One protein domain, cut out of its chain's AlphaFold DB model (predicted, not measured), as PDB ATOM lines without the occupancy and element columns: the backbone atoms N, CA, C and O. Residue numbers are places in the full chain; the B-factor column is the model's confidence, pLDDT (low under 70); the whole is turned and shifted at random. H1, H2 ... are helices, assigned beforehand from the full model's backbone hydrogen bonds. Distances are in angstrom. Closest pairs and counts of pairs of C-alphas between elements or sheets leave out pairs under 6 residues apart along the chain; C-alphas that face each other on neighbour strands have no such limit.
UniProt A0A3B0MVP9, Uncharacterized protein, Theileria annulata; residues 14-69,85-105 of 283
ATOM      1  N   ARG A  14      15.284  23.677 -42.212       66.06
ATOM      2  CA  ARG A  14      14.008  23.714 -41.506       66.06
ATOM      3  C   ARG A  14      14.144  24.725 -40.381       66.06
ATOM      4  O   ARG A  14      15.191  24.780 -39.737       66.06
ATOM      5  N   ILE A  15      13.071  25.458 -40.103       77.06
ATOM      6  CA  ILE A  15      12.908  26.073 -38.787       77.06
ATOM      7  C   ILE A  15      13.051  24.930 -37.759       77.06
ATOM      8  O   ILE A  15      12.276  23.968 -37.815       77.06
ATOM      9  N   PRO A  16      14.103  24.935 -36.920       80.12
ATOM     10  CA  PRO A  16      14.410  23.806 -36.049       80.12
ATOM     11  C   PRO A  16      13.369  23.718 -34.929       80.12
ATOM     12  O   PRO A  16      12.726  24.706 -34.615       80.12
ATOM     13  N   LYS A  17      13.157  22.551 -34.312       78.12
ATOM     14  CA  LYS A  17      12.073  22.391 -33.315       78.12
ATOM     15  C   LYS A  17      12.235  23.290 -32.081       78.12
ATOM     16  O   LYS A  17      11.247  23.661 -31.463       78.12
ATOM     17  N   ASP A  18      13.466  23.643 -31.746       81.56
ATOM     18  CA  ASP A  18      13.869  24.495 -30.629       81.56
ATOM     19  C   ASP A  18      13.996  25.979 -31.018       81.56
ATOM     20  O   ASP A  18      14.547  26.770 -30.251       81.56
ATOM     21  N   TYR A  19      13.483  26.383 -32.190       84.00
ATOM     22  CA  TYR A  19      13.653  27.736 -32.732       84.00
ATOM     23  C   TYR A  19      13.163  28.854 -31.807       84.00
ATOM     24  O   TYR A  19      13.685  29.959 -31.881       84.00
ATOM     25  N   ILE A  20      12.217  28.561 -30.909       85.19
ATOM     26  CA  ILE A  20      11.685  29.511 -29.923       85.19
ATOM     27  C   ILE A  20      12.812  30.078 -29.050       85.19
ATOM     28  O   ILE A  20      12.779  31.245 -28.677       85.19
ATOM     29  N   SER A  21      13.837  29.275 -28.743       84.88
ATOM     30  CA  SER A  21      15.017  29.731 -27.988       84.88
ATOM     31  C   SER A  21      15.859  30.775 -28.732       84.88
ATOM     32  O   SER A  21      16.664  31.454 -28.106       84.88
ATOM     33  N   LYS A  22      15.661  30.911 -30.048       85.50
ATOM     34  CA  LYS A  22      16.382  31.816 -30.951       85.50
ATOM     35  C   LYS A  22      15.537  33.019 -31.383       85.50
ATOM     36  O   LYS A  22      15.975  33.777 -32.242       85.50
ATOM     37  N   CYS A  23      14.323  33.158 -30.849       88.50
ATOM     38  CA  CYS A  23      13.447  34.296 -31.111       88.50
ATOM     39  C   CYS A  23      13.858  35.482 -30.236       88.50
ATOM     40  O   CYS A  23      13.957  35.346 -29.016       88.50
ATOM     41  N   ASN A  24      14.020  36.645 -30.858       87.94
ATOM     42  CA  ASN A  24      14.292  37.895 -30.158       87.94
ATOM     43  C   ASN A  24      13.043  38.385 -29.421       87.94
ATOM     44  O   ASN A  24      13.152  38.852 -28.298       87.94
ATOM     45  N   LEU A  25      11.861  38.207 -30.025       88.12
ATOM     46  CA  LEU A  25      10.579  38.665 -29.466       88.12
ATOM     47  C   LEU A  25       9.911  37.636 -28.544       88.12
ATOM     48  O   LEU A  25       8.706  37.697 -28.297       88.12
ATOM     49  N   LYS A  26      10.651  36.610 -28.103       89.19
ATOM     50  CA  LYS A  26      10.072  35.500 -27.337       89.19
ATOM     51  C   LYS A  26       9.383  36.009 -26.075       89.19
ATOM     52  O   LYS A  26       8.280  35.561 -25.783       89.19
ATOM     53  N   THR A  27      10.039  36.878 -25.316       87.06
ATOM     54  CA  THR A  27       9.546  37.318 -24.009       87.06
ATOM     55  C   THR A  27       8.247  38.097 -24.179       87.06
ATOM     56  O   THR A  27       7.226  37.699 -23.623       87.06
ATOM     57  N   GLU A  28       8.249  39.097 -25.058       89.19
ATOM     58  CA  GLU A  28       7.111  39.974 -25.332       89.19
ATOM     59  C   GLU A  28       5.928  39.195 -25.914       89.19
ATOM     60  O   GLU A  28       4.785  39.388 -25.506       89.19
ATOM     61  N   LEU A  29       6.175  38.260 -26.837       86.56
ATOM     62  CA  LEU A  29       5.112  37.430 -27.410       86.56
ATOM     63  C   LEU A  29       4.519  36.449 -26.387       86.56
ATOM     64  O   LEU A  29       3.342  36.101 -26.497       86.56
ATOM     65  N   TYR A  30       5.301  35.994 -25.400       84.44
ATOM     66  CA  TYR A  30       4.842  35.032 -24.394       84.44
ATOM     67  C   TYR A  30       4.165  35.653 -23.174       84.44
ATOM     68  O   TYR A  30       3.395  34.941 -22.528       84.44
ATOM     69  N   GLU A  31       4.375  36.943 -22.893       82.44
ATOM     70  CA  GLU A  31       3.700  37.663 -21.798       82.44
ATOM     71  C   GLU A  31       2.180  37.474 -21.828       82.44
ATOM     72  O   GLU A  31       1.555  37.257 -20.792       82.44
ATOM     73  N   ASN A  32       1.584  37.480 -23.025       79.75
ATOM     74  CA  ASN A  32       0.170  37.173 -23.206       79.75
ATOM     75  C   ASN A  32      -0.082  36.393 -24.506       79.75
ATOM     76  O   ASN A  32      -0.854  36.809 -25.371       79.75
ATOM     77  N   LYS A  33       0.578  35.231 -24.643       78.50
ATOM     78  CA  LYS A  33       0.542  34.391 -25.861       78.50
ATOM     79  C   LYS A  33      -0.855  33.961 -26.330       78.50
ATOM     80  O   LYS A  33      -1.023  33.605 -27.490       78.50
ATOM     81  N   ASN A  34      -1.845  33.967 -25.436       79.56
ATOM     82  CA  ASN A  34      -3.220  33.568 -25.750       79.56
ATOM     83  C   ASN A  34      -4.063  34.748 -26.270       79.56
ATOM     84  O   ASN A  34      -5.181  34.551 -26.746       79.56
ATOM     85  N   CYS A  35      -3.547  35.977 -26.178       83.25
ATOM     86  CA  CYS A  35      -4.217  37.189 -26.621       83.25
ATOM     87  C   CYS A  35      -3.714  37.592 -28.013       83.25
ATOM     88  O   CYS A  35      -2.596  38.082 -28.175       83.25
ATOM     89  N   LYS A  36      -4.553  37.415 -29.040       84.62
ATOM     90  CA  LYS A  36      -4.183  37.776 -30.420       84.62
ATOM     91  C   LYS A  36      -3.970  39.280 -30.587       84.62
ATOM     92  O   LYS A  36      -3.046  39.671 -31.288       84.62
ATOM     93  N   ASP A  37      -4.737  40.108 -29.885       86.31
ATOM     94  CA  ASP A  37      -4.569  41.565 -29.919       86.31
ATOM     95  C   ASP A  37      -3.211  41.979 -29.333       86.31
ATOM     96  O   ASP A  37      -2.528  42.831 -29.898       86.31
ATOM     97  N   HIS A  38      -2.763  41.310 -28.263       87.94
ATOM     98  CA  HIS A  38      -1.413  41.484 -27.715       87.94
ATOM     99  C   HIS A  38      -0.341  41.132 -28.744       87.94
ATOM    100  O   HIS A  38       0.555  41.932 -28.991       87.94
ATOM    101  N   ILE A  39      -0.462  39.978 -29.405       90.44
ATOM    102  CA  ILE A  39       0.479  39.566 -30.456       90.44
ATOM    103  C   ILE A  39       0.540  40.618 -31.572       90.44
ATOM    104  O   ILE A  39       1.628  41.017 -31.982       90.44
ATOM    105  N   LEU A  40      -0.611  41.119 -32.034       91.75
ATOM    106  CA  LEU A  40      -0.671  42.177 -33.046       91.75
ATOM    107  C   LEU A  40      -0.013  43.479 -32.565       91.75
ATOM    108  O   LEU A  40       0.733  44.093 -33.328       91.75
ATOM    109  N   ASN A  41      -0.229  43.866 -31.305       91.44
ATOM    110  CA  ASN A  41       0.420  45.028 -30.696       91.44
ATOM    111  C   ASN A  41       1.941  44.864 -30.630       91.44
ATOM    112  O   ASN A  41       2.655  45.794 -30.990       91.44
ATOM    113  N   VAL A  42       2.445  43.689 -30.245       92.94
ATOM    114  CA  VAL A  42       3.890  43.405 -30.215       92.94
ATOM    115  C   VAL A  42       4.487  43.502 -31.620       92.94
ATOM    116  O   VAL A  42       5.516  44.147 -31.808       92.94
ATOM    117  N   ILE A  43       3.827  42.929 -32.633       93.38
ATOM    118  CA  ILE A  43       4.298  42.996 -34.025       93.38
ATOM    119  C   ILE A  43       4.337  44.443 -34.510       93.38
ATOM    120  O   ILE A  43       5.342  44.877 -35.065       93.38
ATOM    121  N   CYS A  44       3.250  45.194 -34.325       92.25
ATOM    122  CA  CYS A  44       3.140  46.566 -34.811       92.25
ATOM    123  C   CYS A  44       4.003  47.553 -34.016       92.25
ATOM    124  O   CYS A  44       4.532  48.485 -34.616       92.25
ATOM    125  N   GLY A  45       4.175  47.334 -32.713       91.19
ATOM    126  CA  GLY A  45       4.974  48.165 -31.813       91.19
ATOM    127  C   GLY A  45       6.466  47.831 -31.800       91.19
ATOM    128  O   GLY A  45       7.255  48.612 -31.279       91.19
ATOM    129  N   SER A  46       6.884  46.703 -32.385       91.25
ATOM    130  CA  SER A  46       8.295  46.316 -32.417       91.25
ATOM    131  C   SER A  46       9.149  47.330 -33.184       91.25
ATOM    132  O   SER A  46       8.812  47.713 -34.309       91.25
ATOM    133  N   HIS A  47      10.304  47.679 -32.615       89.31
ATOM    134  CA  HIS A  47      11.330  48.505 -33.260       89.31
ATOM    135  C   HIS A  47      12.137  47.760 -34.338       89.31
ATOM    136  O   HIS A  47      12.934  48.376 -35.043       89.31
ATOM    137  N   LEU A  48      11.952  46.442 -34.485       88.25
ATOM    138  CA  LEU A  48      12.667  45.649 -35.484       88.25
ATOM    139  C   LEU A  48      12.212  46.013 -36.901       88.25
ATOM    140  O   LEU A  48      11.038  45.853 -37.239       88.25
ATOM    141  N   LEU A  49      13.150  46.443 -37.752       85.50
ATOM    142  CA  LEU A  49      12.866  46.728 -39.162       85.50
ATOM    143  C   LEU A  49      12.395  45.465 -39.903       85.50
ATOM    144  O   LEU A  49      11.390  45.497 -40.607       85.50
ATOM    145  N   HIS A  50      13.095  44.350 -39.682       90.25
ATOM    146  CA  HIS A  50      12.736  43.030 -40.190       90.25
ATOM    147  C   HIS A  50      12.787  42.003 -39.063       90.25
ATOM    148  O   HIS A  50      13.707  42.002 -38.243       90.25
ATOM    149  N   PHE A  51      11.810  41.104 -39.043       93.75
ATOM    150  CA  PHE A  51      11.799  39.970 -38.130       93.75
ATOM    151  C   PHE A  51      12.776  38.896 -38.603       93.75
ATOM    152  O   PHE A  51      12.941  38.680 -39.808       93.75
ATOM    153  N   SER A  52      13.401  38.179 -37.668       93.12
ATOM    154  CA  SER A  52      14.174  36.989 -38.023       93.12
ATOM    155  C   SER A  52      13.243  35.862 -38.500       93.12
ATOM    156  O   SER A  52      12.053  35.858 -38.162       93.12
ATOM    157  N   PRO A  53      13.751  34.847 -39.227       93.06
ATOM    158  CA  PRO A  53      12.948  33.678 -39.580       93.06
ATOM    159  C   PRO A  53      12.318  32.977 -38.370       93.06
ATOM    160  O   PRO A  53      11.239  32.400 -38.482       93.06
ATOM    161  N   TYR A  54      12.974  33.028 -37.209       92.62
ATOM    162  CA  TYR A  54      12.472  32.417 -35.983       92.62
ATOM    163  C   TYR A  54      11.340  33.243 -35.370       92.62
ATOM    164  O   TYR A  54      10.318  32.673 -34.994       92.62
ATOM    165  N   ASP A  55      11.475  34.569 -35.335       91.31
ATOM    166  CA  ASP A  55      10.413  35.470 -34.871       91.31
ATOM    167  C   ASP A  55       9.165  35.341 -35.752       91.31
ATOM    168  O   ASP A  55       8.073  35.096 -35.244       91.31
ATOM    169  N   SER A  56       9.329  35.395 -37.077       94.75
ATOM    170  CA  SER A  56       8.226  35.219 -38.030       94.75
ATOM    171  C   SER A  56       7.554  33.853 -37.887       94.75
ATOM    172  O   SER A  56       6.330  33.754 -37.949       94.75
ATOM    173  N   ALA A  57       8.331  32.785 -37.670       91.62
ATOM    174  CA  ALA A  57       7.774  31.458 -37.429       91.62
ATOM    175  C   ALA A  57       6.949  31.408 -36.133       91.62
ATOM    176  O   ALA A  57       5.851  30.853 -36.154       91.62
ATOM    177  N   LEU A  58       7.444  32.020 -35.050       90.88
ATOM    178  CA  LEU A  58       6.764  32.049 -33.754       90.88
ATOM    179  C   LEU A  58       5.458  32.836 -33.838       90.88
ATOM    180  O   LEU A  58       4.416  32.357 -33.398       90.88
ATOM    181  N   ILE A  59       5.512  34.020 -34.444       92.31
ATOM    182  CA  ILE A  59       4.348  34.879 -34.648       92.31
ATOM    183  C   ILE A  59       3.257  34.121 -35.415       92.31
ATOM    184  O   ILE A  59       2.106  34.084 -34.981       92.31
ATOM    185  N   LEU A  60       3.604  33.472 -36.528       91.31
ATOM    186  CA  LEU A  60       2.637  32.717 -37.329       91.31
ATOM    187  C   LEU A  60       2.100  31.482 -36.586       91.31
ATOM    188  O   LEU A  60       0.920  31.157 -36.720       91.31
ATOM    189  N   ASP A  61       2.923  30.806 -35.781       88.25
ATOM    190  CA  ASP A  61       2.480  29.692 -34.932       88.25
ATOM    191  C   ASP A  61       1.479  30.134 -33.857       88.25
ATOM    192  O   ASP A  61       0.497  29.430 -33.606       88.25
ATOM    193  N   LEU A  62       1.688  31.313 -33.267       87.50
ATOM    194  CA  LEU A  62       0.768  31.910 -32.300       87.50
ATOM    195  C   LEU A  62      -0.538  32.372 -32.960       87.50
ATOM    196  O   LEU A  62      -1.615  32.125 -32.429       87.50
ATOM    197  N   LEU A  63      -0.477  32.972 -34.152       87.06
ATOM    198  CA  LEU A  63      -1.682  33.383 -34.885       87.06
ATOM    199  C   LEU A  63      -2.532  32.183 -35.344       87.06
ATOM    200  O   LEU A  63      -3.766  32.283 -35.384       87.06
ATOM    201  N   THR A  64      -1.887  31.052 -35.659       80.19
ATOM    202  CA  THR A  64      -2.534  29.791 -36.075       80.19
ATOM    203  C   THR A  64      -2.961  28.884 -34.913       80.19
ATOM    204  O   THR A  64      -3.480  27.799 -35.170       80.19
ATOM    205  N   ASP A  65      -2.777  29.304 -33.653       71.06
ATOM    206  CA  ASP A  65      -3.087  28.534 -32.432       71.06
ATOM    207  C   ASP A  65      -2.395  27.149 -32.373       71.06
ATOM    208  O   ASP A  65      -2.866  26.217 -31.719       71.06
ATOM    209  N   LYS A  66      -1.269  26.959 -33.075       61.44
ATOM    210  CA  LYS A  66      -0.641  25.631 -33.227       61.44
ATOM    211  C   LYS A  66       0.287  25.220 -32.088       61.44
ATOM    212  O   LYS A  66       0.631  24.040 -31.996       61.44
ATOM    213  N   LEU A  67       0.686  26.153 -31.229       54.00
ATOM    214  CA  LEU A  67       1.579  25.878 -30.099       54.00
ATOM    215  C   LEU A  67       0.940  24.969 -29.039       54.00
ATOM    216  O   LEU A  67       1.641  24.137 -28.464       54.00
ATOM    217  N   ASP A  68      -0.380  25.043 -28.856       47.19
ATOM    218  CA  ASP A  68      -1.072  24.280 -27.812       47.19
ATOM    219  C   ASP A  68      -1.288  22.799 -28.172       47.19
ATOM    220  O   ASP A  68      -1.454  21.973 -27.283       47.19
ATOM    221  N   ASN A  69      -1.180  22.400 -29.447       44.41
ATOM    222  CA  ASN A  69      -1.365  20.995 -29.849       44.41
ATOM    223  C   ASN A  69      -0.210  20.058 -29.438       44.41
ATOM    224  O   ASN A  69      -0.378  18.839 -29.462       44.41
ATOM    225  N   LYS A  85      -8.704  38.632 -37.559       82.00
ATOM    226  CA  LYS A  85      -8.590  39.236 -38.896       82.00
ATOM    227  C   LYS A  85      -9.337  40.560 -39.039       82.00
ATOM    228  O   LYS A  85      -8.962  41.383 -39.869       82.00
ATOM    229  N   SER A  86     -10.394  40.759 -38.250       82.25
ATOM    230  CA  SER A  86     -11.132  42.028 -38.195       82.25
ATOM    231  C   SER A  86     -10.405  43.117 -37.403       82.25
ATOM    232  O   SER A  86     -10.815  44.274 -37.462       82.25
ATOM    233  N   HIS A  87      -9.344  42.774 -36.669       87.38
ATOM    234  CA  HIS A  87      -8.583  43.745 -35.892       87.38
ATOM    235  C   HIS A  87      -7.842  44.726 -36.816       87.38
ATOM    236  O   HIS A  87      -7.222  44.325 -37.804       87.38
ATOM    237  N   SER A  88      -7.854  46.020 -36.481       90.50
ATOM    238  CA  SER A  88      -7.255  47.091 -37.298       90.50
ATOM    239  C   SER A  88      -5.759  46.881 -37.560       90.50
ATOM    240  O   SER A  88      -5.268  47.133 -38.660       90.50
ATOM    241  N   LEU A  89      -5.045  46.348 -36.565       92.25
ATOM    242  CA  LEU A  89      -3.613  46.042 -36.641       92.25
ATOM    243  C   LEU A  89      -3.271  44.764 -37.413       92.25
ATOM    244  O   LEU A  89      -2.101  44.541 -37.715       92.25
ATOM    245  N   TYR A  90      -4.253  43.939 -37.783       92.25
ATOM    246  CA  TYR A  90      -3.983  42.663 -38.444       92.25
ATOM    247  C   TYR A  90      -3.276  42.838 -39.792       92.25
ATOM    248  O   TYR A  90      -2.207  42.276 -40.015       92.25
ATOM    249  N   LYS A  91      -3.837  43.661 -40.690       92.88
ATOM    250  CA  LYS A  91      -3.247  43.893 -42.020       92.88
ATOM    251  C   LYS A  91      -1.834  44.499 -41.935       92.88
ATOM    252  O   LYS A  91      -0.948  43.968 -42.604       92.88
ATOM    253  N   PRO A  92      -1.578  45.547 -41.122       94.06
ATOM    254  CA  PRO A  92      -0.221  46.045 -40.890       94.06
ATOM    255  C   PRO A  92       0.738  44.983 -40.346       94.06
ATOM    256  O   PRO A  92       1.865  44.879 -40.829       94.06
ATOM    257  N   ALA A  93       0.299  44.175 -39.376       94.44
ATOM    258  CA  ALA A  93       1.119  43.119 -38.793       94.44
ATOM    259  C   ALA A  93       1.503  42.058 -39.833       94.44
ATOM    260  O   ALA A  93       2.686  41.765 -39.996       94.44
ATOM    261  N   ILE A  94       0.529  41.538 -40.593       95.25
ATOM    262  CA  ILE A  94       0.784  40.578 -41.677       95.25
ATOM    263  C   ILE A  94       1.741  41.171 -42.709       95.25
ATOM    264  O   ILE A  94       2.693  40.499 -43.096       95.25
ATOM    265  N   LYS A  95       1.549  42.435 -43.106       95.19
ATOM    266  CA  LYS A  95       2.447  43.109 -44.048       95.19
ATOM    267  C   LYS A  95       3.892  43.137 -43.540       95.19
ATOM    268  O   LYS A  95       4.778  42.718 -44.270       95.19
ATOM    269  N   ARG A  96       4.135  43.513 -42.277       95.44
ATOM    270  CA  ARG A  96       5.493  43.503 -41.689       95.44
ATOM    271  C   ARG A  96       6.139  42.115 -41.702       95.44
ATOM    272  O   ARG A  96       7.345  41.992 -41.930       95.44
ATOM    273  N   ILE A  97       5.353  41.065 -41.454       96.44
ATOM    274  CA  ILE A  97       5.847  39.683 -41.527       96.44
ATOM    275  C   ILE A  97       6.211  39.341 -42.975       96.44
ATOM    276  O   ILE A  97       7.300  38.827 -43.211       96.44
ATOM    277  N   VAL A  98       5.346  39.653 -43.945       96.81
ATOM    278  CA  VAL A  98       5.609  39.416 -45.375       96.81
ATOM    279  C   VAL A  98       6.864  40.156 -45.833       96.81
ATOM    280  O   VAL A  98       7.751  39.520 -46.394       96.81
ATOM    281  N   ASP A  99       6.987  41.444 -45.507       95.38
ATOM    282  CA  ASP A  99       8.146  42.283 -45.841       95.38
ATOM    283  C   ASP A  99       9.452  41.722 -45.248       95.38
ATOM    284  O   ASP A  99      10.533  41.903 -45.805       95.38
ATOM    285  N   SER A 100       9.376  40.998 -44.128       95.75
ATOM    286  CA  SER A 100      10.525  40.273 -43.575       95.75
ATOM    287  C   SER A 100      10.787  38.971 -44.338       95.75
ATOM    288  O   SER A 100      11.922  38.688 -44.712       95.75
ATOM    289  N   VAL A 101       9.736  38.186 -44.595       96.00
ATOM    290  CA  VAL A 101       9.820  36.852 -45.204       96.00
ATOM    291  C   VAL A 101      10.368  36.879 -46.628       96.00
ATOM    292  O   VAL A 101      11.164  36.008 -46.969       96.00
ATOM    293  N   VAL A 102       9.989  37.860 -47.449       95.19
ATOM    294  CA  VAL A 102      10.459  37.960 -48.847       95.19
ATOM    295  C   VAL A 102      11.976  38.160 -48.961       95.19
ATOM    296  O   VAL A 102      12.555  37.863 -49.999       95.19
ATOM    297  N   ASN A 103      12.630  38.599 -47.882       93.00
ATOM    298  CA  ASN A 103      14.078  38.807 -47.812       93.00
ATOM    299  C   ASN A 103      14.846  37.594 -47.261       93.00
ATOM    300  O   ASN A 103      16.067  37.641 -47.100       93.00
ATOM    301  N   TYR A 104      14.156  36.507 -46.915       92.75
ATOM    302  CA  TYR A 104      14.807  35.308 -46.399       92.75
ATOM    303  C   TYR A 104      15.469  34.488 -47.502       92.75
ATOM    304  O   TYR A 104      15.226  34.660 -48.693       92.75
ATOM    305  N   ARG A 105      16.302  33.533 -47.075       89.88
ATOM    306  CA  ARG A 105      16.827  32.522 -47.987       89.88
ATOM    307  C   ARG A 105      15.685  31.692 -48.567       89.88
ATOM    308  O   ARG A 105      14.735  31.340 -47.860       89.88
TER     309      ARG A 105
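This is residues 14 to 69 and 85 to 105 of the 283 residues of an uncharacterized protein of Theileria annulata (UniProt A0A3B0MVP9). Three longer helices, H3, H4 and H5, pack on one another as a triangle, H4 and H5 side by side and H3 crossing H5 steeply. Two short helices, H1 on H4 and H2 on H3, lie away from H5. The printed part has 77 residues with five named helices in the order H1, H2, H3, H4, H5 and no named strand; its class is all helix. It is compact, with a radius of gyration of the C-alphas of 11.6 A, and spans 32 by 29 by 19 A.

H5, the longest helix, has residues 90 to 101 and measures 16.4 A from C-alpha 90 at (-3.983, 42.663, -38.444) to C-alpha 101 at (9.820, 36.852, -45.204). H4, residues 53 to 63, measures 15.4 A, and H3, residues 36 to 45, 13.9 A. H2 has residues 26 to 31; H1, residues 19 to 22, begins at C-alpha 19 (13.653, 27.736, -32.732).

H5 touches H4 with residues 97 to 101 alone, at a shallow tilt of 27 degrees, opposite ways; the closest C-alphas, of Ser 56 and Ile 97, are 6.1 A apart. H5 touches H3 at a steep tilt of 58 degrees, the same way, with the C-alphas of Cys 44 and Ala 93 closest at 5.6 A. H3 and H4 form a helical hairpin and touch, with the C-alphas of Lys 36 and Leu 63 closest at 6.7 A; their shallow tilt of 33 degrees, opposite ways, is only just short of steep. H2 touches H3 at Leu 29 and Ile 39, their closest C-alphas, 5.9 A. H1 touches H4 at Tyr 19 and Tyr 54, their closest C-alphas, 5.8 A. H1 and H2 are each apart from H5. In H2, H3, H4 and H5 every O i to N i+4 pair is within hydrogen-bond range; H1 is too short for such a pair.

The C-alphas of Arg 14 and Ser 88 are the two farthest apart, 31.9 A. Residues 70 to 84 are not printed, and C-alphas 69 and 85 are 21.6 A apart across this cut, on the link from H4 to H5. Of the links printed whole, H1 to H2 and H2 to H3 are tight and H3 to H4 is short. The mean pLDDT of the printed part is 86.6; residue 14 and residues 66 to 69 are under 70.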